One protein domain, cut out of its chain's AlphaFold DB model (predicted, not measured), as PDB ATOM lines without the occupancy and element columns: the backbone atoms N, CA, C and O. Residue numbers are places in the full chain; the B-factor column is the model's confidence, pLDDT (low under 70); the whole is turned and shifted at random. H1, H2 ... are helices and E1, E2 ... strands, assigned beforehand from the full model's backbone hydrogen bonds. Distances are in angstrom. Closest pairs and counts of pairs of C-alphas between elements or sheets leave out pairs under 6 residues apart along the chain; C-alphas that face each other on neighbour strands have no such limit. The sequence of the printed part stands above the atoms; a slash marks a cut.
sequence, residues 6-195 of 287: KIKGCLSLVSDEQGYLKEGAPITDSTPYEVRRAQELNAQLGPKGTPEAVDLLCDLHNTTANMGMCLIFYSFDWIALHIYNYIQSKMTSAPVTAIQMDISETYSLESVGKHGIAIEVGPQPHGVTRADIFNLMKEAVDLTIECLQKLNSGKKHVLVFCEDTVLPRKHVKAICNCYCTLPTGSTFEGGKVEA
ATOM      1  N   LYS A   6     133.017 288.776 321.483       50.41
ATOM      2  CA  LYS A   6     133.844 287.602 321.819       50.41
ATOM      3  C   LYS A   6     134.175 286.702 320.627       50.41
ATOM      4  O   LYS A   6     135.220 286.064 320.648       50.41
ATOM      5  N   ILE A   7     133.423 286.761 319.523       38.22
ATOM      6  CA  ILE A   7     133.847 286.131 318.257       38.22
ATOM      7  C   ILE A   7     135.064 286.865 317.663       38.22
ATOM      8  O   ILE A   7     135.864 286.274 316.944       38.22
ATOM      9  N   LYS A   8     135.278 288.141 318.018       28.62
ATOM     10  CA  LYS A   8     136.531 288.853 317.712       28.62
ATOM     11  C   LYS A   8     137.663 288.568 318.711       28.62
ATOM     12  O   LYS A   8     138.785 288.985 318.444       28.62
ATOM     13  N   GLY A   9     137.381 287.895 319.833       25.80
ATOM     14  CA  GLY A   9     138.299 287.731 320.967       25.80
ATOM     15  C   GLY A   9     138.569 286.294 321.429       25.80
ATOM     16  O   GLY A   9     139.363 286.132 322.343       25.80
ATOM     17  N   CYS A  10     137.945 285.273 320.827       26.48
ATOM     18  CA  CYS A  10     138.136 283.849 321.147       26.48
ATOM     19  C   CYS A  10     138.215 283.535 322.657       26.48
ATOM     20  O   CYS A  10     139.084 282.788 323.099       26.48
ATOM     21  N   LEU A  11     137.314 284.123 323.451       30.11
ATOM     22  CA  LEU A  11     137.206 283.857 324.887       30.11
ATOM     23  C   LEU A  11     135.857 283.207 325.191       30.11
ATOM     24  O   LEU A  11     134.825 283.660 324.692       30.11
ATOM     25  N   SER A  12     135.891 282.168 326.020       35.69
ATOM     26  CA  SER A  12     134.751 281.387 326.492       35.69
ATOM     27  C   SER A  12     133.628 282.269 327.051       35.69
ATOM     28  O   SER A  12     133.852 283.320 327.671       35.69
ATOM     29  N   LEU A  13     132.384 281.839 326.838       37.88
ATOM     30  CA  LEU A  13     131.207 282.352 327.540       37.88
ATOM     31  C   LEU A  13     131.235 281.858 328.993       37.88
ATOM     32  O   LEU A  13     130.328 281.181 329.454       37.88
ATOM     33  N   VAL A  14     132.293 282.179 329.736       35.34
ATOM     34  CA  VAL A  14     132.206 282.122 331.187       35.34
ATOM     35  C   VAL A  14     131.418 283.356 331.586       35.34
ATOM     36  O   VAL A  14     131.892 284.487 331.473       35.34
ATOM     37  N   SER A  15     130.167 283.134 331.979       35.78
ATOM     38  CA  SER A  15     129.526 283.980 332.970       35.78
ATOM     39  C   SER A  15     130.493 284.064 334.149       35.78
ATOM     40  O   SER A  15     130.703 283.067 334.845       35.78
ATOM     41  N   ASP A  16     131.153 285.204 334.325       35.22
ATOM     42  CA  ASP A  16     131.890 285.459 335.553       35.22
ATOM     43  C   ASP A  16     130.992 285.143 336.752       35.22
ATOM     44  O   ASP A  16     129.780 285.364 336.720       35.22
ATOM     45  N   GLU A  17     131.620 284.579 337.781       40.53
ATOM     46  CA  GLU A  17     131.082 283.949 338.994       40.53
ATOM     47  C   GLU A  17     130.214 284.856 339.893       40.53
ATOM     48  O   GLU A  17     130.021 284.586 341.076       40.53
ATOM     49  N   GLN A  18     129.665 285.948 339.375       34.53
ATOM     50  CA  GLN A  18     128.617 286.705 340.037       34.53
ATOM     51  C   GLN A  18     127.268 286.281 339.456       34.53
ATOM     52  O   GLN A  18     127.056 286.319 338.250       34.53
ATOM     53  N   GLY A  19     126.352 285.853 340.326       38.62
ATOM     54  CA  GLY A  19     125.062 285.258 339.976       38.62
ATOM     55  C   GLY A  19     124.098 286.177 339.220       38.62
ATOM     56  O   GLY A  19     123.068 286.576 339.749       38.62
ATOM     57  N   TYR A  20     124.399 286.460 337.955       44.84
ATOM     58  CA  TYR A  20     123.645 287.360 337.082       44.84
ATOM     59  C   TYR A  20     122.536 286.667 336.286       44.84
ATOM     60  O   TYR A  20     121.734 287.338 335.638       44.84
ATOM     61  N   LEU A  21     122.439 285.336 336.374       45.53
ATOM     62  CA  LEU A  21     121.230 284.609 335.983       45.53
ATOM     63  C   LEU A  21     120.115 284.724 337.041       45.53
ATOM     64  O   LEU A  21     118.997 284.284 336.778       45.53
ATOM     65  N   LYS A  22     120.375 285.340 338.210       42.09
ATOM     66  CA  LYS A  22     119.304 285.734 339.135       42.09
ATOM     67  C   LYS A  22     118.576 286.954 338.572       42.09
ATOM     68  O   LYS A  22     119.103 288.059 338.551       42.09
ATOM     69  N   GLU A  23     117.383 286.669 338.063       47.19
ATOM     70  CA  GLU A  23     116.222 287.541 337.869       47.19
ATOM     71  C   GLU A  23     116.479 289.051 337.709       47.19
ATOM     72  O   GLU A  23     116.738 289.784 338.659       47.19
ATOM     73  N   GLY A  24     116.240 289.545 336.491       55.22
ATOM     74  CA  GLY A  24     115.563 290.832 336.297       55.22
ATOM     75  C   GLY A  24     116.327 292.108 336.651       55.22
ATOM     76  O   GLY A  24     115.710 293.175 336.646       55.22
ATOM     77  N   ALA A  25     117.635 292.049 336.930       62.25
ATOM     78  CA  ALA A  25     118.422 293.266 337.106       62.25
ATOM     79  C   ALA A  25     118.338 294.126 335.825       62.25
ATOM     80  O   ALA A  25     118.636 293.616 334.737       62.25
ATOM     81  N   PRO A  26     117.910 295.399 335.920       75.81
ATOM     82  CA  PRO A  26     117.711 296.241 334.750       75.81
ATOM     83  C   PRO A  26     119.028 296.440 333.998       75.81
ATOM     84  O   PRO A  26     120.050 296.784 334.595       75.81
ATOM     85  N   ILE A  27     118.990 296.237 332.680       79.31
ATOM     86  CA  ILE A  27     120.130 296.499 331.800       79.31
ATOM     87  C   ILE A  27     120.392 298.003 331.775       79.31
ATOM     88  O   ILE A  27     119.510 298.794 331.441       79.31
ATOM     89  N   THR A  28     121.626 298.384 332.078       84.81
ATOM     90  CA  THR A  28     122.142 299.742 331.916       84.81
ATOM     91  C   THR A  28     123.243 299.757 330.855       84.81
ATOM     92  O   THR A  28     123.765 298.714 330.449       84.81
ATOM     93  N   ASP A  29     123.655 300.947 330.418       83.56
ATOM     94  CA  ASP A  29     124.765 301.094 329.465       83.56
ATOM     95  C   ASP A  29     126.102 300.562 330.014       83.56
ATOM     96  O   ASP A  29     126.988 300.194 329.242       83.56
ATOM     97  N   SER A  30     126.236 300.475 331.343       86.94
ATOM     98  CA  SER A  30     127.408 299.932 332.032       86.94
ATOM     99  C   SER A  30     127.343 298.421 332.272       86.94
ATOM    100  O   SER A  30     128.300 297.857 332.798       86.94
ATOM    101  N   THR A  31     126.231 297.752 331.944       80.44
ATOM    102  CA  THR A  31     126.113 296.302 332.125       80.44
ATOM    103  C   THR A  31     127.111 295.573 331.212       80.44
ATOM    104  O   THR A  31     127.135 295.847 330.003       80.44
ATOM    105  N   PRO A  32     127.910 294.624 331.745       82.62
ATOM    106  CA  PRO A  32     128.810 293.812 330.933       82.62
ATOM    107  C   PRO A  32     128.080 293.157 329.757       82.62
ATOM    108  O   PRO A  32     126.904 292.793 329.853       82.62
ATOM    109  N   TYR A  33     128.768 293.022 328.624       82.12
ATOM    110  CA  TYR A  33     128.177 292.437 327.420       82.12
ATOM    111  C   TYR A  33     127.633 291.025 327.686       82.12
ATOM    112  O   TYR A  33     126.501 290.728 327.314       82.12
ATOM    113  N   GLU A  34     128.393 290.199 328.397       76.62
ATOM    114  CA  GLU A  34     128.069 288.810 328.720       76.62
ATOM    115  C   GLU A  34     126.825 288.706 329.601       76.62
ATOM    116  O   GLU A  34     126.013 287.812 329.395       76.62
ATOM    117  N   VAL A  35     126.617 289.653 330.520       77.38
ATOM    118  CA  VAL A  35     125.407 289.702 331.355       77.38
ATOM    119  C   VAL A  35     124.181 290.030 330.505       77.38
ATOM    120  O   VAL A  35     123.159 289.354 330.614       77.38
ATOM    121  N   ARG A  36     124.285 291.014 329.601       81.81
ATOM    122  CA  ARG A  36     123.202 291.323 328.648       81.81
ATOM    123  C   ARG A  36     122.892 290.121 327.763       81.81
ATOM    124  O   ARG A  36     121.733 289.750 327.607       81.81
ATOM    125  N   ARG A  37     123.933 289.468 327.240       80.69
ATOM    126  CA  ARG A  37     123.788 288.286 326.391       80.69
ATOM    127  C   ARG A  37     123.182 287.102 327.146       80.69
ATOM    128  O   ARG A  37     122.333 286.415 326.590       80.69
ATOM    129  N   ALA A  38     123.555 286.889 328.404       75.88
ATOM    130  CA  ALA A  38     122.963 285.860 329.252       75.88
ATOM    131  C   ALA A  38     121.465 286.112 329.480       75.88
ATOM    132  O   ALA A  38     120.670 285.183 329.367       75.88
ATOM    133  N   GLN A  39     121.054 287.364 329.717       80.50
ATOM    134  CA  GLN A  39     119.636 287.721 329.829       80.50
ATOM    135  C   GLN A  39     118.876 287.510 328.510       80.50
ATOM    136  O   GLN A  39     117.771 286.970 328.526       80.50
ATOM    137  N   GLU A  40     119.468 287.863 327.364       83.12
ATOM    138  CA  GLU A  40     118.891 287.580 326.042       83.12
ATOM    139  C   GLU A  40     118.713 286.079 325.792       83.12
ATOM    140  O   GLU A  40     117.673 285.662 325.283       83.12
ATOM    141  N   LEU A  41     119.724 285.270 326.125       79.94
ATOM    142  CA  LEU A  41     119.689 283.818 325.968       79.94
ATOM    143  C   LEU A  41     118.674 283.189 326.921       79.94
ATOM    144  O   LEU A  41     117.898 282.342 326.499       79.94
ATOM    145  N   ASN A  42     118.596 283.658 328.165       81.19
ATOM    146  CA  ASN A  42     117.586 283.212 329.121       81.19
ATOM    147  C   ASN A  42     116.161 283.575 328.672       81.19
ATOM    148  O   ASN A  42     115.238 282.795 328.877       81.19
ATOM    149  N   ALA A  43     115.968 284.722 328.016       84.38
ATOM    150  CA  ALA A  43     114.678 285.090 327.434       84.38
ATOM    151  C   ALA A  43     114.319 284.268 326.180       84.38
ATOM    152  O   ALA A  43     113.141 284.101 325.878       84.38
ATOM    153  N   GLN A  44     115.317 283.779 325.434       83.12
ATOM    154  CA  GLN A  44     115.117 282.994 324.206       83.12
ATOM    155  C   GLN A  44     114.985 281.490 324.454       83.12
ATOM    156  O   GLN A  44     114.248 280.821 323.733       83.12
ATOM    157  N   LEU A  45     115.743 280.963 325.416       80.56
ATOM    158  CA  LEU A  45     115.908 279.531 325.677       80.56
ATOM    159  C   LEU A  45     115.337 279.113 327.036       80.56
ATOM    160  O   LEU A  45     115.112 277.932 327.261       80.56
ATOM    161  N   GLY A  46     115.145 280.056 327.952       80.94
ATOM    162  CA  GLY A  46     114.568 279.827 329.271       80.94
ATOM    163  C   GLY A  46     113.099 280.282 329.329       80.94
ATOM    164  O   GLY A  46     112.366 280.078 328.360       80.94
ATOM    165  N   PRO A  47     112.664 280.933 330.426       87.50
ATOM    166  CA  PRO A  47     113.461 281.296 331.600       87.50
ATOM    167  C   PRO A  47     113.979 280.079 332.383       87.50
ATOM    168  O   PRO A  47     113.281 279.088 332.569       87.50
ATOM    169  N   LYS A  48     115.224 280.153 332.858       82.81
ATOM    170  CA  LYS A  48     115.867 279.095 333.642       82.81
ATOM    171  C   LYS A  48     114.996 278.685 334.832       82.81
ATOM    172  O   LYS A  48     114.555 279.526 335.612       82.81
ATOM    173  N   GLY A  49     114.800 277.378 334.991       84.06
ATOM    174  CA  GLY A  49     114.029 276.799 336.094       84.06
ATOM    175  C   GLY A  49     112.510 276.838 335.910       84.06
ATOM    176  O   GLY A  49     111.797 276.381 336.804       84.06
ATOM    177  N   THR A  50     112.000 277.334 334.778       85.38
ATOM    178  CA  THR A  50     110.560 277.364 334.496       85.38
ATOM    179  C   THR A  50     110.149 276.305 333.460       85.38
ATOM    180  O   THR A  50     110.989 275.787 332.717       85.38
ATOM    181  N   PRO A  51     108.855 275.933 333.384       86.75
ATOM    182  CA  PRO A  51     108.360 274.979 332.388       86.75
ATOM    183  C   PRO A  51     108.525 275.429 330.927       86.75
ATOM    184  O   PRO A  51     108.483 274.582 330.030       86.75
ATOM    185  N   GLU A  52     108.689 276.730 330.683       86.50
ATOM    186  CA  GLU A  52     108.854 277.330 329.354       86.50
ATOM    187  C   GLU A  52     110.265 277.159 328.782       86.50
ATOM    188  O   GLU A  52     110.427 277.280 327.568       86.50
ATOM    189  N   ALA A  53     111.258 276.843 329.623       81.94
ATOM    190  CA  ALA A  53     112.616 276.577 329.172       81.94
ATOM    191  C   ALA A  53     112.670 275.448 328.134       81.94
ATOM    192  O   ALA A  53     111.885 274.491 328.178       81.94
ATOM    193  N   VAL A  54     113.648 275.530 327.232       82.12
ATOM    194  CA  VAL A  54     113.949 274.459 326.281       82.12
ATOM    195  C   VAL A  54     114.245 273.164 327.027       82.12
ATOM    196  O   VAL A  54     114.822 273.158 328.115       82.12
ATOM    197  N   ASP A  55     113.843 272.044 326.438       84.19
ATOM    198  CA  ASP A  55     113.890 270.765 327.140       84.19
ATOM    199  C   ASP A  55     115.320 270.251 327.315       84.19
ATOM    200  O   ASP A  55     115.647 269.720 328.369       84.19
ATOM    201  N   LEU A  56     116.181 270.457 326.317       86.19
ATOM    202  CA  LEU A  56     117.597 270.103 326.365       86.19
ATOM    203  C   LEU A  56     118.433 271.184 325.681       86.19
ATOM    204  O   LEU A  56     118.133 271.571 324.549       86.19
ATOM    205  N   LEU A  57     119.505 271.614 326.342       83.88
ATOM    206  CA  LEU A  57     120.524 272.487 325.767       83.88
ATOM    207  C   LEU A  57     121.860 271.737 325.681       83.88
ATOM    208  O   LEU A  57     122.320 271.157 326.664       83.88
ATOM    209  N   CYS A  58     122.480 271.753 324.502       87.69
ATOM    210  CA  CYS A  58     123.828 271.230 324.299       87.69
ATOM    211  C   CYS A  58     124.784 272.391 324.029       87.69
ATOM    212  O   CYS A  58     124.618 273.091 323.027       87.69
ATOM    213  N   ASP A  59     125.763 272.586 324.908       85.06
ATOM    214  CA  ASP A  59     126.776 273.633 324.767       85.06
ATOM    215  C   ASP A  59     128.097 273.033 324.270       85.06
ATOM    216  O   ASP A  59     128.515 271.975 324.736       85.06
ATOM    217  N   LEU A  60     128.728 273.652 323.276       90.06
ATOM    218  CA  LEU A  60     129.884 273.075 322.582       90.06
ATOM    219  C   LEU A  60     131.156 273.816 322.986       90.06
ATOM    220  O   LEU A  60     131.283 275.015 322.738       90.06
ATOM    221  N   HIS A  61     132.114 273.089 323.554       88.62
ATOM    222  CA  HIS A  61     133.363 273.638 324.072       88.62
ATOM    223  C   HIS A  61     134.582 272.985 323.430       88.62
ATOM    224  O   HIS A  61     134.552 271.850 322.940       88.62
ATOM    225  N   ASN A  62     135.665 273.752 323.420       91.69
ATOM    226  CA  ASN A  62     136.994 273.233 323.172       91.69
ATOM    227  C   ASN A  62     137.907 273.610 324.328       91.69
ATOM    228  O   ASN A  62     137.813 274.708 324.874       91.69
ATOM    229  N   THR A  63     138.859 272.726 324.595       94.12
ATOM    230  CA  THR A  63     139.905 272.921 325.587       94.12
ATOM    231  C   THR A  63     141.266 272.696 324.953       94.12
ATOM    232  O   THR A  63     141.447 271.879 324.046       94.12
ATOM    233  N   THR A  64     142.247 273.435 325.449       96.81
ATOM    234  CA  THR A  64     143.664 273.229 325.153       96.81
ATOM    235  C   THR A  64     144.249 272.008 325.865       96.81
ATOM    236  O   THR A  64     145.270 271.494 325.408       96.81
ATOM    237  N   ALA A  65     143.596 271.512 326.921       97.75
ATOM    238  CA  ALA A  65     143.990 270.304 327.637       97.75
ATOM    239  C   ALA A  65     143.740 269.032 326.806       97.75
ATOM    240  O   ALA A  65     142.861 268.984 325.940       97.75
ATOM    241  N   ASN A  66     144.490 267.962 327.082       98.44
ATOM    242  CA  ASN A  66     144.414 266.710 326.324       98.44
ATOM    243  C   ASN A  66     143.262 265.811 326.803       98.44
ATOM    244  O   ASN A  66     143.449 264.646 327.154       98.44
ATOM    245  N   MET A  67     142.050 266.360 326.835       97.81
ATOM    246  CA  MET A  67     140.885 265.675 327.391       97.81
ATOM    247  C   MET A  67     140.242 264.661 326.441       97.81
ATOM    248  O   MET A  67     139.489 263.795 326.886       97.81
ATOM    249  N   GLY A  68     140.526 264.737 325.140       97.94
ATOM    250  CA  GLY A  68     139.831 263.928 324.145       97.94
ATOM    251  C   GLY A  68     138.360 264.328 324.026       97.94
ATOM    252  O   GLY A  68     138.028 265.509 324.114       97.94
ATOM    253  N   MET A  69     137.484 263.343 323.801       97.88
ATOM    254  CA  MET A  69     136.041 263.554 323.718       97.88
ATOM    255  C   MET A  69     135.397 263.395 325.103       97.88
ATOM    256  O   MET A  69     135.258 262.275 325.596       97.88
ATOM    257  N   CYS A  70     134.976 264.498 325.719       97.38
ATOM    258  CA  CYS A  70     134.370 264.510 327.045       97.38
ATOM    259  C   CYS A  70     132.963 265.125 327.027       97.38
ATOM    260  O   CYS A  70     132.703 266.109 326.336       97.38
ATOM    261  N   LEU A  71     132.050 264.571 327.824       96.31
ATOM    262  CA  LEU A  71     130.783 265.214 328.171       96.31
ATOM    263  C   LEU A  71     130.844 265.739 329.604       96.31
ATOM    264  O   LEU A  71     131.296 265.029 330.503       96.31
ATOM    265  N   ILE A  72     130.382 266.964 329.826       92.06
ATOM    266  CA  ILE A  72     130.372 267.600 331.145       92.06
ATOM    267  C   ILE A  72     128.930 267.781 331.602       92.06
ATOM    268  O   ILE A  72     128.075 268.274 330.862       92.06
ATOM    269  N   PHE A  73     128.683 267.376 332.844       90.44
ATOM    270  CA  PHE A  73     127.380 267.397 333.490       90.44
ATOM    271  C   PHE A  73     127.461 268.192 334.785       90.44
ATOM    272  O   PHE A  73     128.298 267.912 335.642       90.44
ATOM    273  N   TYR A  74     126.544 269.134 334.968       82.50
ATOM    274  CA  TYR A  74     126.353 269.807 336.256       82.50
ATOM    275  C   TYR A  74     125.315 269.102 337.133       82.50
ATOM    276  O   TYR A  74     125.324 269.210 338.355       82.50
ATOM    277  N   SER A  75     124.442 268.316 336.509       80.31
ATOM    278  CA  SER A  75     123.566 267.364 337.172       80.31
ATOM    279  C   SER A  75     123.525 266.074 336.359       80.31
ATOM    280  O   SER A  75     123.450 266.081 335.131       80.31
ATOM    281  N   PHE A  76     123.591 264.937 337.047       82.62
ATOM    282  CA  PHE A  76     123.386 263.635 336.424       82.62
ATOM    283  C   PHE A  76     121.895 263.335 336.323       82.62
ATOM    284  O   PHE A  76     121.339 262.575 337.116       82.62
ATOM    285  N   ASP A  77     121.239 263.965 335.354       85.00
ATOM    286  CA  ASP A  77     119.862 263.632 335.024       85.00
ATOM    287  C   ASP A  77     119.770 262.386 334.121       85.00
ATOM    288  O   ASP A  77     120.747 261.908 333.538       85.00
ATOM    289  N   TRP A  78     118.568 261.815 334.044       84.25
ATOM    290  CA  TRP A  78     118.353 260.561 333.330       84.25
ATOM    291  C   TRP A  78     118.589 260.699 331.819       84.25
ATOM    292  O   TRP A  78     119.164 259.792 331.224       84.25
ATOM    293  N   ILE A  79     118.169 261.802 331.187       87.75
ATOM    294  CA  ILE A  79     118.252 261.955 329.728       87.75
ATOM    295  C   ILE A  79     119.699 262.183 329.296       87.75
ATOM    296  O   ILE A  79     120.149 261.578 328.325       87.75
ATOM    297  N   ALA A  80     120.450 262.968 330.062       90.06
ATOM    298  CA  ALA A  80     121.859 263.234 329.852       90.06
ATOM    299  C   ALA A  80     122.694 261.953 329.960       90.06
ATOM    300  O   ALA A  80     123.543 261.692 329.106       90.06
ATOM    301  N   LEU A  81     122.397 261.098 330.944       92.69
ATOM    302  CA  LEU A  81     123.052 259.796 331.088       92.69
ATOM    303  C   LEU A  81     122.687 258.816 329.962       92.69
ATOM    304  O   LEU A  81     123.561 258.085 329.494       92.69
ATOM    305  N   HIS A  82     121.439 258.822 329.481       91.19
ATOM    306  CA  HIS A  82     121.042 258.031 328.306       91.19
ATOM    307  C   HIS A  82     121.758 258.501 327.034       91.19
ATOM    308  O   HIS A  82     122.246 257.666 326.271       91.19
ATOM    309  N   ILE A  83     121.879 259.817 326.829       93.06
ATOM    310  CA  ILE A  83     122.637 260.409 325.717       93.06
ATOM    311  C   ILE A  83     124.112 260.018 325.807       93.06
ATOM    312  O   ILE A  83     124.666 259.520 324.829       93.06
ATOM    313  N   TYR A  84     124.736 260.169 326.976       96.25
ATOM    314  CA  TYR A  84     126.128 259.778 327.189       96.25
ATOM    315  C   TYR A  84     126.359 258.301 326.889       96.25
ATOM    316  O   TYR A  84     127.226 257.972 326.083       96.25
ATOM    317  N   ASN A  85     125.558 257.415 327.484       95.62
ATOM    318  CA  ASN A  85     125.652 255.979 327.245       95.62
ATOM    319  C   ASN A  85     125.475 255.649 325.754       95.62
ATOM    320  O   ASN A  85     126.194 254.815 325.203       95.62
ATOM    321  N   TYR A  86     124.552 256.335 325.072       95.06
ATOM    322  CA  TYR A  86     124.341 256.159 323.642       95.06
ATOM    323  C   TYR A  86     125.576 256.564 322.830       95.06
ATOM    324  O   TYR A  86     126.076 255.745 322.057       95.06
ATOM    325  N   ILE A  87     126.099 257.775 323.040       96.62
ATOM    326  CA  ILE A  87     127.297 258.277 322.352       96.62
ATOM    327  C   ILE A  87     128.484 257.359 322.640       96.62
ATOM    328  O   ILE A  87     129.113 256.883 321.704       96.62
ATOM    329  N   GLN A  88     128.737 257.017 323.905       96.62
ATOM    330  CA  GLN A  88     129.821 256.117 324.300       96.62
ATOM    331  C   GLN A  88     129.718 254.741 323.620       96.62
ATOM    332  O   GLN A  88     130.734 254.159 323.255       96.62
ATOM    333  N   SER A  89     128.503 254.220 323.412       95.69
ATOM    334  CA  SER A  89     128.294 252.922 322.752       95.69
ATOM    335  C   SER A  89     128.420 252.952 321.223       95.69
ATOM    336  O   SER A  89     128.589 251.899 320.603       95.69
ATOM    337  N   LYS A  90     128.258 254.126 320.599       97.06
ATOM    338  CA  LYS A  90     128.183 254.279 319.136       97.06
ATOM    339  C   LYS A  90     129.387 254.971 318.530       97.06
ATOM    340  O   LYS A  90     129.706 254.686 317.380       97.06
ATOM    341  N   MET A  91     130.030 255.851 319.280       96.81
ATOM    342  CA  MET A  91     131.197 256.581 318.830       96.81
ATOM    343  C   MET A  91     132.381 255.625 318.736       96.81
ATOM    344  O   MET A  91     132.815 255.044 319.729       96.81
ATOM    345  N   THR A  92     132.900 255.447 317.525       94.06
ATOM    346  CA  THR A  92     134.060 254.575 317.276       94.06
ATOM    347  C   THR A  92     135.350 255.358 317.079       94.06
ATOM    348  O   THR A  92     136.432 254.779 317.142       94.06
ATOM    349  N   SER A  93     135.246 256.666 316.831       95.81
ATOM    350  CA  SER A  93     136.391 257.516 316.494       95.81
ATOM    351  C   SER A  93     137.265 257.874 317.698       95.81
ATOM    352  O   SER A  93     138.452 258.140 317.522       95.81
ATOM    353  N   ALA A  94     136.705 257.880 318.912       95.75
ATOM    354  CA  ALA A  94     137.436 258.145 320.148       95.75
ATOM    355  C   ALA A  94     136.709 257.554 321.371       95.75
ATOM    356  O   ALA A  94     135.482 257.433 321.349       95.75
ATOM    357  N   PRO A  95     137.432 257.228 322.459       96.50
ATOM    358  CA  PRO A  95     136.819 257.000 323.762       96.50
ATOM    359  C   PRO A  95     136.078 258.252 324.237       96.50
ATOM    360  O   PRO A  95     136.579 259.363 324.070       96.50
ATOM    361  N   VAL A  96     134.920 258.054 324.865       97.81
ATOM    362  CA  VAL A  96     134.095 259.138 325.409       97.81
ATOM    363  C   VAL A  96     134.096 259.055 326.925       97.81
ATOM    364  O   VAL A  96     133.715 258.023 327.489       97.81
ATOM    365  N   THR A  97     134.528 260.131 327.573       97.62
ATOM    366  CA  THR A  97     134.546 260.267 329.032       97.62
ATOM    367  C   THR A  97     133.435 261.200 329.505       97.62
ATOM    368  O   THR A  97     132.891 261.997 328.740       97.62
ATOM    369  N   ALA A  98     133.076 261.087 330.781       97.06
ATOM    370  CA  ALA A  98     132.112 261.965 331.427       97.06
ATOM    371  C   ALA A  98     132.728 262.623 332.657       97.06
ATOM    372  O   ALA A  98     133.357 261.944 333.470       97.06
ATOM    373  N   ILE A  99     132.485 263.918 332.823       95.00
ATOM    374  CA  ILE A  99     132.840 264.686 334.012       95.00
ATOM    375  C   ILE A  99     131.572 265.204 334.680       95.00
ATOM    376  O   ILE A  99     130.693 265.746 334.018       95.00
ATOM    377  N   GLN A 100     131.506 265.089 336.003       92.31
ATOM    378  CA  GLN A 100     130.515 265.774 336.819       92.31
ATOM    379  C   GLN A 100     131.147 266.976 337.518       92.31
ATOM    380  O   GLN A 100     132.078 266.817 338.315       92.31
ATOM    381  N   MET A 101     130.605 268.161 337.265       83.62
ATOM    382  CA  MET A 101     130.917 269.373 338.011       83.62
ATOM    383  C   MET A 101     129.861 269.571 339.099       83.62
ATOM    384  O   MET A 101     128.728 269.943 338.809       83.62
ATOM    385  N   ASP A 102     130.221 269.304 340.352       69.75
ATOM    386  CA  ASP A 102     129.332 269.523 341.496       69.75
ATOM    387  C   ASP A 102     129.456 270.979 341.977       69.75
ATOM    388  O   ASP A 102     130.351 271.321 342.751       69.75
ATOM    389  N   ILE A 103     128.599 271.861 341.455       63.53
ATOM    390  CA  ILE A 103     128.469 273.245 341.931       63.53
ATOM    391  C   ILE A 103     127.029 273.511 342.377       63.53
ATOM    392  O   ILE A 103     126.070 273.207 341.671       63.53
ATOM    393  N   SER A 104     126.885 274.094 343.570       52.06
ATOM    394  CA  SER A 104     125.597 274.348 344.230       52.06
ATOM    395  C   SER A 104     124.713 275.367 343.501       52.06
ATOM    396  O   SER A 104     123.492 275.309 343.623       52.06
ATOM    397  N   GLU A 105     125.310 276.273 342.723       55.22
ATOM    398  CA  GLU A 105     124.615 277.139 341.770       55.22
ATOM    399  C   GLU A 105     125.296 277.005 340.401       55.22
ATOM    400  O   GLU A 105     126.494 277.246 340.263       55.22
ATOM    401  N   THR A 106     124.534 276.594 339.385       60.00
ATOM    402  CA  THR A 106     125.030 276.467 338.011       60.00
ATOM    403  C   THR A 106     124.930 277.811 337.297       60.00
ATOM    404  O   THR A 106     123.863 278.426 337.262       60.00
ATOM    405  N   TYR A 107     126.033 278.281 336.721       68.62
ATOM    406  CA  TYR A 107     126.072 279.541 335.960       68.62
ATOM    407  C   TYR A 107     126.279 279.325 334.456       68.62
ATOM    408  O   TYR A 107     126.249 280.270 333.679       68.62
ATOM    409  N   SER A 108     126.436 278.074 334.040       76.75
ATOM    410  CA  SER A 108     126.698 277.663 332.667       76.75
ATOM    411  C   SER A 108     125.478 277.810 331.749       76.75
ATOM    412  O   SER A 108     124.330 277.822 332.207       76.75
ATOM    413  N   LEU A 109     125.704 277.939 330.440       78.81
ATOM    414  CA  LEU A 109     124.642 278.204 329.464       78.81
ATOM    415  C   LEU A 109     123.644 277.045 329.370       78.81
ATOM    416  O   LEU A 109     122.435 277.267 329.357       78.81
ATOM    417  N   GLU A 110     124.124 275.804 329.357       80.00
ATOM    418  CA  GLU A 110     123.275 274.617 329.263       80.00
ATOM    419  C   GLU A 110     122.370 274.412 330.475       80.00
ATOM    420  O   GLU A 110     121.326 273.777 330.354       80.00
ATOM    421  N   SER A 111     122.680 275.053 331.604       82.69
ATOM    422  CA  SER A 111     121.807 275.069 332.779       82.69
ATOM    423  C   SER A 111     120.533 275.911 332.616       82.69
ATOM    424  O   SER A 111     119.684 275.905 333.510       82.69
ATOM    425  N   VAL A 112     120.398 276.670 331.521       83.44
ATOM    426  CA  VAL A 112     119.155 277.381 331.175       83.44
ATOM    427  C   VAL A 112     118.070 276.400 330.726       83.44
ATOM    428  O   VAL A 112     116.897 276.623 331.025       83.44
ATOM    429  N   GLY A 113     118.454 275.322 330.034       82.75
ATOM    430  CA  GLY A 113     117.532 274.256 329.652       82.75
ATOM    431  C   GLY A 113     117.075 273.434 330.859       82.75
ATOM    432  O   GLY A 113     117.710 273.433 331.913       82.75
ATOM    433  N   LYS A 114     115.971 272.694 330.705       84.06
ATOM    434  CA  LYS A 114     115.512 271.732 331.729       84.06
ATOM    435  C   LYS A 114     116.536 270.616 331.942       84.06
ATOM    436  O   LYS A 114     116.722 270.153 333.065       84.06
ATOM    437  N   HIS A 115     117.182 270.222 330.850       87.25
ATOM    438  CA  HIS A 115     118.307 269.305 330.785       87.25
ATOM    439  C   HIS A 115     119.468 269.991 330.059       87.25
ATOM    440  O   HIS A 115     119.246 270.825 329.174       87.25
ATOM    441  N   GLY A 116     120.702 269.627 330.401       85.19
ATOM    442  CA  GLY A 116     121.890 270.291 329.869       85.19
ATOM    443  C   GLY A 116     123.092 269.361 329.782       85.19
ATOM    444  O   GLY A 116     123.333 268.567 330.689       85.19
ATOM    445  N   ILE A 117     123.843 269.457 328.685       88.69
ATOM    446  CA  ILE A 117     125.113 268.742 328.496       88.69
ATOM    447  C   ILE A 117     126.097 269.690 327.822       88.69
ATOM    448  O   ILE A 117     125.748 270.304 326.813       88.69
ATOM    449  N   ALA A 118     127.333 269.760 328.316       89.62
ATOM    450  CA  ALA A 118     128.417 270.364 327.550       89.62
ATOM    451  C   ALA A 118     129.218 269.274 326.821       89.62
ATOM    452  O   ALA A 118     129.571 268.252 327.412       89.62
ATOM    453  N   ILE A 119     129.488 269.479 325.535       93.81
ATOM    454  CA  ILE A 119     130.322 268.616 324.696       93.81
ATOM    455  C   ILE A 119     131.687 269.292 324.574       93.81
ATOM    456  O   ILE A 119     131.813 270.302 323.891       93.81
ATOM    457  N   GLU A 120     132.693 268.735 325.236       95.25
ATOM    458  CA  GLU A 120     134.041 269.291 325.347       95.25
ATOM    459  C   GLU A 120     135.022 268.454 324.523       95.25
ATOM    460  O   GLU A 120     135.142 267.246 324.744       95.25
ATOM    461  N   VAL A 121     135.730 269.075 323.575       97.00
ATOM    462  CA  VAL A 121     136.714 268.372 322.734       97.00
ATOM    463  C   VAL A 121     138.063 269.075 322.767       97.00
ATOM    464  O   VAL A 121     138.186 270.224 322.337       97.00
ATOM    465  N   GLY A 122     139.094 268.346 323.191       95.88
ATOM    466  CA  GLY A 122     140.480 268.809 323.183       95.88
ATOM    467  C   GLY A 122     141.477 267.701 322.827       95.88
ATOM    468  O   GLY A 122     141.100 266.528 322.759       95.88
ATOM    469  N   PRO A 123     142.752 268.045 322.594       98.00
ATOM    470  CA  PRO A 123     143.324 269.384 322.716       98.00
ATOM    471  C   PRO A 123     143.169 270.208 321.427       98.00
ATOM    472  O   PRO A 123     143.509 269.760 320.328       98.00
ATOM    473  N   GLN A 124     142.712 271.452 321.557       96.44
ATOM    474  CA  GLN A 124     142.663 272.426 320.468       96.44
ATOM    475  C   GLN A 124     143.068 273.821 320.965       96.44
ATOM    476  O   GLN A 124     142.411 274.363 321.851       96.44
ATOM    477  N   PRO A 125     144.103 274.454 320.375       93.31
ATOM    478  CA  PRO A 125     144.418 275.850 320.657       93.31
ATOM    479  C   PRO A 125     143.228 276.770 320.374       93.31
ATOM    480  O   PRO A 125     142.570 276.643 319.338       93.31
ATOM    481  N   HIS A 126     142.982 277.742 321.251       87.44
ATOM    482  CA  HIS A 126     141.939 278.740 321.015       87.44
ATOM    483  C   HIS A 126     142.219 279.531 319.729       87.44
ATOM    484  O   HIS A 126     143.363 279.856 319.408       87.44
ATOM    485  N   GLY A 127     141.165 279.819 318.963       86.00
ATOM    486  CA  GLY A 127     141.271 280.497 317.667       86.00
ATOM    487  C   GLY A 127     141.772 279.621 316.518       86.00
ATOM    488  O   GLY A 127     141.935 280.123 315.406       86.00
ATOM    489  N   VAL A 128     141.990 278.322 316.752       91.06
ATOM    490  CA  VAL A 128     142.374 277.352 315.721       91.06
ATOM    491  C   VAL A 128     141.243 276.357 315.510       91.06
ATOM    492  O   VAL A 128     140.687 275.826 316.462       91.06
ATOM    493  N   THR A 129     140.934 276.061 314.250       93.50
ATOM    494  CA  THR A 129     139.989 275.002 313.882       93.50
ATOM    495  C   THR A 129     140.755 273.829 313.295       93.50
ATOM    496  O   THR A 129     141.350 273.948 312.220       93.50
ATOM    497  N   ARG A 130     140.730 272.684 313.976       94.62
ATOM    498  CA  ARG A 130     141.287 271.435 313.458       94.62
ATOM    499  C   ARG A 130     140.175 270.534 312.930       94.62
ATOM    500  O   ARG A 130     139.127 270.384 313.551       94.62
ATOM    501  N   ALA A 131     140.413 269.915 311.776       97.19
ATOM    502  CA  ALA A 131     139.410 269.077 311.123       97.19
ATOM    503  C   ALA A 131     139.071 267.808 311.926       97.19
ATOM    504  O   ALA A 131     137.925 267.375 311.922       97.19
ATOM    505  N   ASP A 132     140.046 267.218 312.619       97.19
ATOM    506  CA  ASP A 132     139.840 266.050 313.479       97.19
ATOM    507  C   ASP A 132     138.956 266.379 314.692       97.19
ATOM    508  O   ASP A 132     137.962 265.693 314.916       97.19
ATOM    509  N   ILE A 133     139.243 267.475 315.397       95.44
ATOM    510  CA  ILE A 133     138.440 267.975 316.526       95.44
ATOM    511  C   ILE A 133     137.015 268.319 316.079       95.44
ATOM    512  O   ILE A 133     136.046 267.902 316.714       95.44
ATOM    513  N   PHE A 134     136.877 269.015 314.945       94.88
ATOM    514  CA  PHE A 134     135.572 269.321 314.358       94.88
ATOM    515  C   PHE A 134     134.765 268.051 314.056       94.88
ATOM    516  O   PHE A 134     133.583 267.978 314.382       94.88
ATOM    517  N   ASN A 135     135.393 267.036 313.454       96.56
ATOM    518  CA  ASN A 135     134.711 265.789 313.111       96.56
ATOM    519  C   ASN A 135     134.296 264.989 314.354       96.56
ATOM    520  O   ASN A 135     133.196 264.444 314.356       96.56
ATOM    521  N   LEU A 136     135.121 264.959 315.409       96.62
ATOM    522  CA  LEU A 136     134.761 264.329 316.686       96.62
ATOM    523  C   LEU A 136     133.543 265.010 317.319       96.62
ATOM    524  O   LEU A 136     132.576 264.340 317.678       96.62
ATOM    525  N   MET A 137     133.559 266.345 317.390       96.06
ATOM    526  CA  MET A 137     132.433 267.122 317.908       96.06
ATOM    527  C   MET A 137     131.166 266.885 317.080       96.06
ATOM    528  O   MET A 137     130.095 266.641 317.634       96.06
ATOM    529  N   LYS A 138     131.288 266.902 315.748       95.00
ATOM    530  CA  LYS A 138     130.174 266.642 314.834       95.00
ATOM    531  C   LYS A 138     129.583 265.245 315.039       95.00
ATOM    532  O   LYS A 138     128.365 265.111 315.061       95.00
ATOM    533  N   GLU A 139     130.413 264.215 315.185       96.94
ATOM    534  CA  GLU A 139     129.945 262.849 315.439       96.94
ATOM    535  C   GLU A 139     129.187 262.756 316.771       96.94
ATOM    536  O   GLU A 139     128.083 262.211 316.802       96.94
ATOM    537  N   ALA A 140     129.714 263.345 317.850       96.25
ATOM    538  CA  ALA A 140     129.029 263.381 319.146       96.25
ATOM    539  C   ALA A 140     127.667 264.093 319.058       96.25
ATOM    540  O   ALA A 140     126.664 263.624 319.603       96.25
ATOM    541  N   VAL A 141     127.609 265.191 318.307       94.31
ATOM    542  CA  VAL A 141     126.378 265.926 318.013       94.31
ATOM    543  C   VAL A 141     125.379 265.080 317.211       94.31
ATOM    544  O   VAL A 141     124.211 264.986 317.593       94.31
ATOM    545  N   ASP A 142     125.816 264.432 316.130       92.75
ATOM    546  CA  ASP A 142     124.959 263.584 315.294       92.75
ATOM    547  C   ASP A 142     124.380 262.412 316.103       92.75
ATOM    548  O   ASP A 142     123.187 262.116 316.008       92.75
ATOM    549  N   LEU A 143     125.198 261.786 316.953       95.25
ATOM    550  CA  LEU A 143     124.773 260.705 317.845       95.25
ATOM    551  C   LEU A 143     123.814 261.193 318.935       95.25
ATOM    552  O   LEU A 143     122.881 260.470 319.289       95.25
ATOM    553  N   THR A 144     123.984 262.423 319.428       92.94
ATOM    554  CA  THR A 144     123.018 263.061 320.337       92.94
ATOM    555  C   THR A 144     121.666 263.222 319.644       92.94
ATOM    556  O   THR A 144     120.638 262.805 320.181       92.94
ATOM    557  N   ILE A 145     121.655 263.763 318.418       88.00
ATOM    558  CA  ILE A 145     120.436 263.900 317.609       88.00
ATOM    559  C   ILE A 145     119.788 262.529 317.384       88.00
ATOM    560  O   ILE A 145     118.575 262.394 317.539       88.00
ATOM    561  N   GLU A 146     120.570 261.509 317.026       87.00
ATOM    562  CA  GLU A 146     120.056 260.161 316.786       87.00
ATOM    563  C   GLU A 146     119.439 259.554 318.057       87.00
ATOM    564  O   GLU A 146     118.342 258.989 317.999       87.00
ATOM    565  N   CYS A 147     120.099 259.708 319.210       87.50
ATOM    566  CA  CYS A 147     119.581 259.279 320.508       87.50
ATOM    567  C   CYS A 147     118.220 259.924 320.796       87.50
ATOM    568  O   CYS A 147     117.243 259.229 321.076       87.50
ATOM    569  N   LEU A 148     118.125 261.247 320.633       85.25
ATOM    570  CA  LEU A 148     116.892 262.002 320.853       85.25
ATOM    571  C   LEU A 148     115.784 261.619 319.873       85.25
ATOM    572  O   LEU A 148     114.628 261.516 320.266       85.25
ATOM    573  N   GLN A 149     116.102 261.373 318.603       81.19
ATOM    574  CA  GLN A 149     115.117 260.906 317.623       81.19
ATOM    575  C   GLN A 149     114.556 259.532 317.990       81.19
ATOM    576  O   GLN A 149     113.363 259.287 317.806       81.19
ATOM    577  N   LYS A 150     115.402 258.643 318.524       78.88
ATOM    578  CA  LYS A 150     114.963 257.347 319.046       78.88
ATOM    579  C   LYS A 150     114.091 257.540 320.276       78.88
ATOM    580  O   LYS A 150     113.023 256.935 320.331       78.88
ATOM    581  N   LEU A 151     114.500 258.394 321.214       76.38
ATOM    582  CA  LEU A 151     113.682 258.742 322.375       76.38
ATOM    583  C   LEU A 151     112.328 259.319 321.921       76.38
ATOM    584  O   LEU A 151     111.292 258.942 322.432       76.38
ATOM    585  N   ASN A 152     112.278 260.128 320.870       74.94
ATOM    586  CA  ASN A 152     111.051 260.798 320.423       74.94
ATOM    587  C   ASN A 152     110.232 260.023 319.381       74.94
ATOM    588  O   ASN A 152     109.389 260.619 318.708       74.94
ATOM    589  N   SER A 153     110.517 258.737 319.152       64.69
ATOM    590  CA  SER A 153     110.137 258.048 317.911       64.69
ATOM    591  C   SER A 153     108.648 258.195 317.517       64.69
ATOM    592  O   SER A 153     107.739 257.548 318.020       64.69
ATOM    593  N   GLY A 154     108.422 259.069 316.533       47.44
ATOM    594  CA  GLY A 154     107.128 259.376 315.932       47.44
ATOM    595  C   GLY A 154     107.086 260.742 315.244       47.44
ATOM    596  O   GLY A 154     106.394 260.890 314.238       47.44
ATOM    597  N   LYS A 155     107.848 261.742 315.714       39.97
ATOM    598  CA  LYS A 155     107.918 263.062 315.059       39.97
ATOM    599  C   LYS A 155     109.347 263.606 315.060       39.97
ATOM    600  O   LYS A 155     110.068 263.506 316.044       39.97
ATOM    601  N   LYS A 156     109.768 264.141 313.911       39.44
ATOM    602  CA  LYS A 156     111.061 264.816 313.741       39.44
ATOM    603  C   LYS A 156     111.097 266.148 314.517       39.44
ATOM    604  O   LYS A 156     110.040 266.720 314.768       39.44
ATOM    605  N   HIS A 157     112.331 266.658 314.673       41.72
ATOM    606  CA  HIS A 157     112.766 268.063 314.876       41.72
ATOM    607  C   HIS A 157     113.041 268.472 316.341       41.72
ATOM    608  O   HIS A 157     112.267 268.075 317.195       41.72
ATOM    609  N   VAL A 158     114.060 269.262 316.740       42.66
ATOM    610  CA  VAL A 158     115.339 269.822 316.212       42.66
ATOM    611  C   VAL A 158     116.161 270.211 317.472       42.66
ATOM    612  O   VAL A 158     115.578 270.683 318.441       42.66
ATOM    613  N   LEU A 159     117.489 270.040 317.473       36.59
ATOM    614  CA  LEU A 159     118.402 270.540 318.520       36.59
ATOM    615  C   LEU A 159     118.827 271.986 318.225       36.59
ATOM    616  O   LEU A 159     119.102 272.314 317.069       36.59
ATOM    617  N   VAL A 160     118.904 272.841 319.248       35.88
ATOM    618  CA  VAL A 160     119.513 274.173 319.121       35.88
ATOM    619  C   VAL A 160     120.988 274.060 319.488       35.88
ATOM    620  O   VAL A 160     121.324 273.819 320.643       35.88
ATOM    621  N   PHE A 161     121.858 274.251 318.498       37.44
ATOM    622  CA  PHE A 161     123.273 274.531 318.723       37.44
ATOM    623  C   PHE A 161     123.418 276.026 318.981       37.44
ATOM    624  O   PHE A 161     123.032 276.833 318.132       37.44
ATOM    625  N   CYS A 162     123.973 276.411 320.126       33.69
ATOM    626  CA  CYS A 162     124.470 277.771 320.287       33.69
ATOM    627  C   CYS A 162     125.875 277.842 319.671       33.69
ATOM    628  O   CYS A 162     126.880 277.764 320.366       33.69
ATOM    629  N   GLU A 163     125.951 277.942 318.341       36.03
ATOM    630  CA  GLU A 163     127.194 278.321 317.666       36.03
ATOM    631  C   GLU A 163     127.454 279.817 317.901       36.03
ATOM    632  O   GLU A 163     126.858 280.665 317.238       36.03
ATOM    633  N   ASP A 164     128.404 280.156 318.772       31.72
ATOM    634  CA  ASP A 164     129.152 281.420 318.653       31.72
ATOM    635  C   ASP A 164     130.402 281.243 317.750       31.72
ATOM    636  O   ASP A 164     131.381 281.982 317.833       31.72
ATOM    637  N   THR A 165     130.370 280.292 316.811       33.28
ATOM    638  CA  THR A 165     131.419 280.052 315.806       33.28
ATOM    639  C   THR A 165     130.817 280.001 314.401       33.28
ATOM    640  O   THR A 165     130.363 278.975 313.915       33.28
ATOM    641  N   VAL A 166     130.820 281.136 313.694       34.19
ATOM    642  CA  VAL A 166     130.342 281.180 312.302       34.19
ATOM    643  C   VAL A 166     131.426 280.682 311.346       34.19
ATOM    644  O   VAL A 166     132.390 281.398 311.065       34.19
ATOM    645  N   LEU A 167     131.188 279.526 310.722       25.55
ATOM    646  CA  LEU A 167     131.613 279.300 309.339       25.55
ATOM    647  C   LEU A 167     130.625 280.003 308.387       25.55
ATOM    648  O   LEU A 167     129.406 279.919 308.561       25.55
ATOM    649  N   PRO A 168     131.094 280.727 307.356       27.95
ATOM    650  CA  PRO A 168     130.210 281.528 306.529       27.95
ATOM    651  C   PRO A 168     129.519 280.647 305.486       27.95
ATOM    652  O   PRO A 168     130.170 280.216 304.537       27.95
ATOM    653  N   ARG A 169     128.193 280.460 305.591       26.30
ATOM    654  CA  ARG A 169     127.232 280.512 304.461       26.30
ATOM    655  C   ARG A 169     125.777 280.269 304.908       26.30
ATOM    656  O   ARG A 169     125.369 279.156 305.173       26.30
ATOM    657  N   LYS A 170     125.003 281.361 304.865       26.30
ATOM    658  CA  LYS A 170     123.593 281.502 304.433       26.30
ATOM    659  C   LYS A 170     122.572 280.416 304.858       26.30
ATOM    660  O   LYS A 170     122.474 279.377 304.221       26.30
ATOM    661  N   HIS A 171     121.666 280.852 305.745       29.27
ATOM    662  CA  HIS A 171     120.345 280.299 306.103       29.27
ATOM    663  C   HIS A 171     120.310 279.067 307.012       29.27
ATOM    664  O   HIS A 171     120.175 277.965 306.503       29.27
ATOM    665  N   VAL A 172     120.197 279.276 308.330       24.94
ATOM    666  CA  VAL A 172     119.319 278.461 309.192       24.94
ATOM    667  C   VAL A 172     118.795 279.341 310.338       24.94
ATOM    668  O   VAL A 172     119.563 279.828 311.157       24.94
ATOM    669  N   LYS A 173     117.481 279.583 310.383       23.98
ATOM    670  CA  LYS A 173     116.754 279.950 311.610       23.98
ATOM    671  C   LYS A 173     116.114 278.655 312.101       23.98
ATOM    672  O   LYS A 173     115.335 278.086 311.340       23.98
ATOM    673  N   ALA A 174     116.402 278.201 313.316       28.36
ATOM    674  CA  ALA A 174     115.656 277.094 313.906       28.36
ATOM    675  C   ALA A 174     115.545 277.247 315.430       28.36
ATOM    676  O   ALA A 174     116.543 277.274 316.138       28.36
ATOM    677  N   ILE A 175     114.299 277.364 315.885       31.02
ATOM    678  CA  ILE A 175     113.827 277.279 317.270       31.02
ATOM    679  C   ILE A 175     113.058 275.957 317.335       31.02
ATOM    680  O   ILE A 175     112.277 275.687 316.417       31.02
ATOM    681  N   CYS A 176     113.243 275.139 318.373       35.69
ATOM    682  CA  CYS A 176     112.401 273.963 318.580       35.69
ATOM    683  C   CYS A 176     112.088 273.748 320.062       35.69
ATOM    684  O   CYS A 176     112.999 273.626 320.873       35.69
ATOM    685  N   ASN A 177     110.795 273.651 320.374       30.56
ATOM    686  CA  ASN A 177     110.291 273.042 321.602       30.56
ATOM    687  C   ASN A 177     110.234 271.526 321.384       30.56
ATOM    688  O   ASN A 177     109.625 271.077 320.408       30.56
ATOM    689  N   CYS A 178     110.831 270.739 322.272       36.25
ATOM    690  CA  CYS A 178     110.821 269.284 322.202       36.25
ATOM    691  C   CYS A 178     109.809 268.725 323.207       36.25
ATOM    692  O   CYS A 178     110.131 268.411 324.345       36.25
ATOM    693  N   TYR A 179     108.578 268.470 322.764       39.28
ATOM    694  CA  TYR A 179     107.701 267.581 323.527       39.28
ATOM    695  C   TYR A 179     108.194 266.139 323.368       39.28
ATOM    696  O   TYR A 179     107.830 265.456 322.406       39.28
ATOM    697  N   CYS A 180     109.032 265.680 324.303       40.41
ATOM    698  CA  CYS A 180     109.457 264.287 324.388       40.41
ATOM    699  C   CYS A 180     108.226 263.392 324.567       40.41
ATOM    700  O   CYS A 180     107.670 263.261 325.656       40.41
ATOM    701  N   THR A 181     107.779 262.781 323.475       41.47
ATOM    702  CA  THR A 181     106.741 261.753 323.473       41.47
ATOM    703  C   THR A 181     107.353 260.517 322.833       41.47
ATOM    704  O   THR A 181     107.445 260.425 321.612       41.47
ATOM    705  N   LEU A 182     107.848 259.586 323.660       44.12
ATOM    706  CA  LEU A 182     108.320 258.292 323.158       44.12
ATOM    707  C   LEU A 182     107.137 257.526 322.534       44.12
ATOM    708  O   LEU A 182     106.005 257.657 323.015       44.12
ATOM    709  N   PRO A 183     107.342 256.713 321.484       43.84
ATOM    710  CA  PRO A 183     106.282 255.866 320.979       43.84
ATOM    711  C   PRO A 183     105.899 254.870 322.050       43.84
ATOM    712  O   PRO A 183     106.725 254.309 322.778       43.84
ATOM    713  N   THR A 184     104.602 254.630 322.105       48.34
ATOM    714  CA  THR A 184     103.991 253.704 323.038       48.34
ATOM    715  C   THR A 184     104.654 252.327 322.918       48.34
ATOM    716  O   THR A 184     104.642 251.726 321.847       48.34
ATOM    717  N   GLY A 185     105.237 251.833 324.014       48.62
ATOM    718  CA  GLY A 185     105.827 250.491 324.093       48.62
ATOM    719  C   GLY A 185     107.337 250.378 323.843       48.62
ATOM    720  O   GLY A 185     107.853 249.269 323.928       48.62
ATOM    721  N   SER A 186     108.058 251.474 323.574       56.84
ATOM    722  CA  SER A 186     109.533 251.444 323.512       56.84
ATOM    723  C   SER A 186     110.155 251.702 324.888       56.84
ATOM    724  O   SER A 186     109.782 252.663 325.567       56.84
ATOM    725  N   THR A 187     111.107 250.852 325.286       66.75
ATOM    726  CA  THR A 187     111.889 250.984 326.525       66.75
ATOM    727  C   THR A 187     113.340 251.299 326.189       66.75
ATOM    728  O   THR A 187     113.962 250.620 325.375       66.75
ATOM    729  N   PHE A 188     113.874 252.328 326.836       77.00
ATOM    730  CA  PHE A 188     115.293 252.643 326.876       77.00
ATOM    731  C   PHE A 188     115.859 252.008 328.128       77.00
ATOM    732  O   PHE A 188     115.475 252.389 329.231       77.00
ATOM    733  N   GLU A 189     116.725 251.016 327.960       84.56
ATOM    734  CA  GLU A 189     117.273 250.296 329.100       84.56
ATOM    735  C   GLU A 189     118.229 251.173 329.901       84.56
ATOM    736  O   GLU A 189     119.106 251.844 329.357       84.56
ATOM    737  N   GLY A 190     118.031 251.161 331.212       86.88
ATOM    738  CA  GLY A 190     118.934 251.756 332.171       86.88
ATOM    739  C   GLY A 190     120.229 250.967 332.253       86.88
ATOM    740  O   GLY A 190     120.374 249.870 331.710       86.88
ATOM    741  N   GLY A 191     121.185 251.517 332.980       92.62
ATOM    742  CA  GLY A 191     122.497 250.914 333.051       92.62
ATOM    743  C   GLY A 191     123.409 251.593 334.045       92.62
ATOM    744  O   GLY A 191     122.977 252.272 334.982       92.62
ATOM    745  N   LYS A 192     124.701 251.359 333.836       95.75
ATOM    746  CA  LYS A 192     125.775 251.969 334.604       95.75
ATOM    747  C   LYS A 192     126.805 252.530 333.643       95.75
ATOM    748  O   LYS A 192     127.151 251.860 332.676       95.75
ATOM    749  N   VAL A 193     127.311 253.713 333.951       95.38
ATOM    750  CA  VAL A 193     128.406 254.350 333.220       95.38
ATOM    751  C   VAL A 193     129.486 254.796 334.190       95.38
ATOM    752  O   VAL A 193     129.219 255.052 335.365       95.38
ATOM    753  N   GLU A 194     130.719 254.881 333.703       97.00
ATOM    754  CA  GLU A 194     131.816 255.489 334.449       97.00
ATOM    755  C   GLU A 194     131.872 256.994 334.172       97.00
ATOM    756  O   GLU A 194     131.667 257.435 333.037       97.00
ATOM    757  N   ALA A 195     132.165 257.772 335.208       96.75
ATOM    758  CA  ALA A 195     132.364 259.213 335.121       96.75
ATOM    759  C   ALA A 195     133.418 259.686 336.133       96.75
ATOM    760  O   ALA A 195     133.880 258.911 336.972       96.75
TER     761      ALA A 195
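This is residues 6 to 195 of the 287 residues of an uncharacterized protein of Etheostoma spectabile (orangethroat darter) (UniProt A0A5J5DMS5). A strongly twisted four-stranded sheet has H2 and H4 packed over one face and tiny H3 over the other, near E1; H1 lies off beyond H3. After H4 a long loop, of which residues 167 to 172 stick out, leads to E5. The printed part has 190 residues, with four named helices and five named strands: H1 E1 E2 H2 E3 H3 E4 H4 E5. The sheet, E1 E4 E2 E3, is mixed, as is the class, helices and strands, with under half of the residues in named elements. It is compact, radius of gyration of the C-alphas 17.0 A, spanning 53 by 39 by 38 A.

H1, residues 33 to 45, is not on the sheet. E1, residues 56 to 62, is parallel to E4, residues 115 to 122 (N 59 to O 117, 3.0 A). E2, residues 68 to 73, is antiparallel to E4 (N 70 to O 120, 2.9 A). E2, H2, residues 78 to 90, and E3, residues 96 to 100, form a strand-helix-strand unit, parallel neighbour strands with a helix between, its crossover right-handed (N 71 to O 97, 2.9 A). H3, residues 109 to 112, is on the opposite face from H2, and only just touches H1, with 3 pairs of C-alphas within 8 A (closest Asn 42 and Val 112, 6.4 A). H4, residues 131 to 151, is on the same face as H2 and touches it with residues 140 to 148 alone, at a steep tilt of 56 degrees, opposite ways (closest C-alphas Ile 87 and Leu 143, 5.7 A). E5, residues 191 to 195, pairs with no named strand. In H1, H2 and H4 every O i to N i+4 pair is within hydrogen-bond range; H3 is too short for one.

H1 begins at C-alpha 33, (128.177, 292.437, 327.420). H4 is 29.9 A long, E4 23.4 A. E5 ends at C-alpha 195, (132.364, 259.213, 335.121).

The C-alphas of Ser 30 and Gly 185, the two farthest apart, are 54.5 A apart. The printed part has no cut; the link H4 to E5 is long. Residues 6 to 25, 102 to 107 and 153 to 187 have pLDDT under 70.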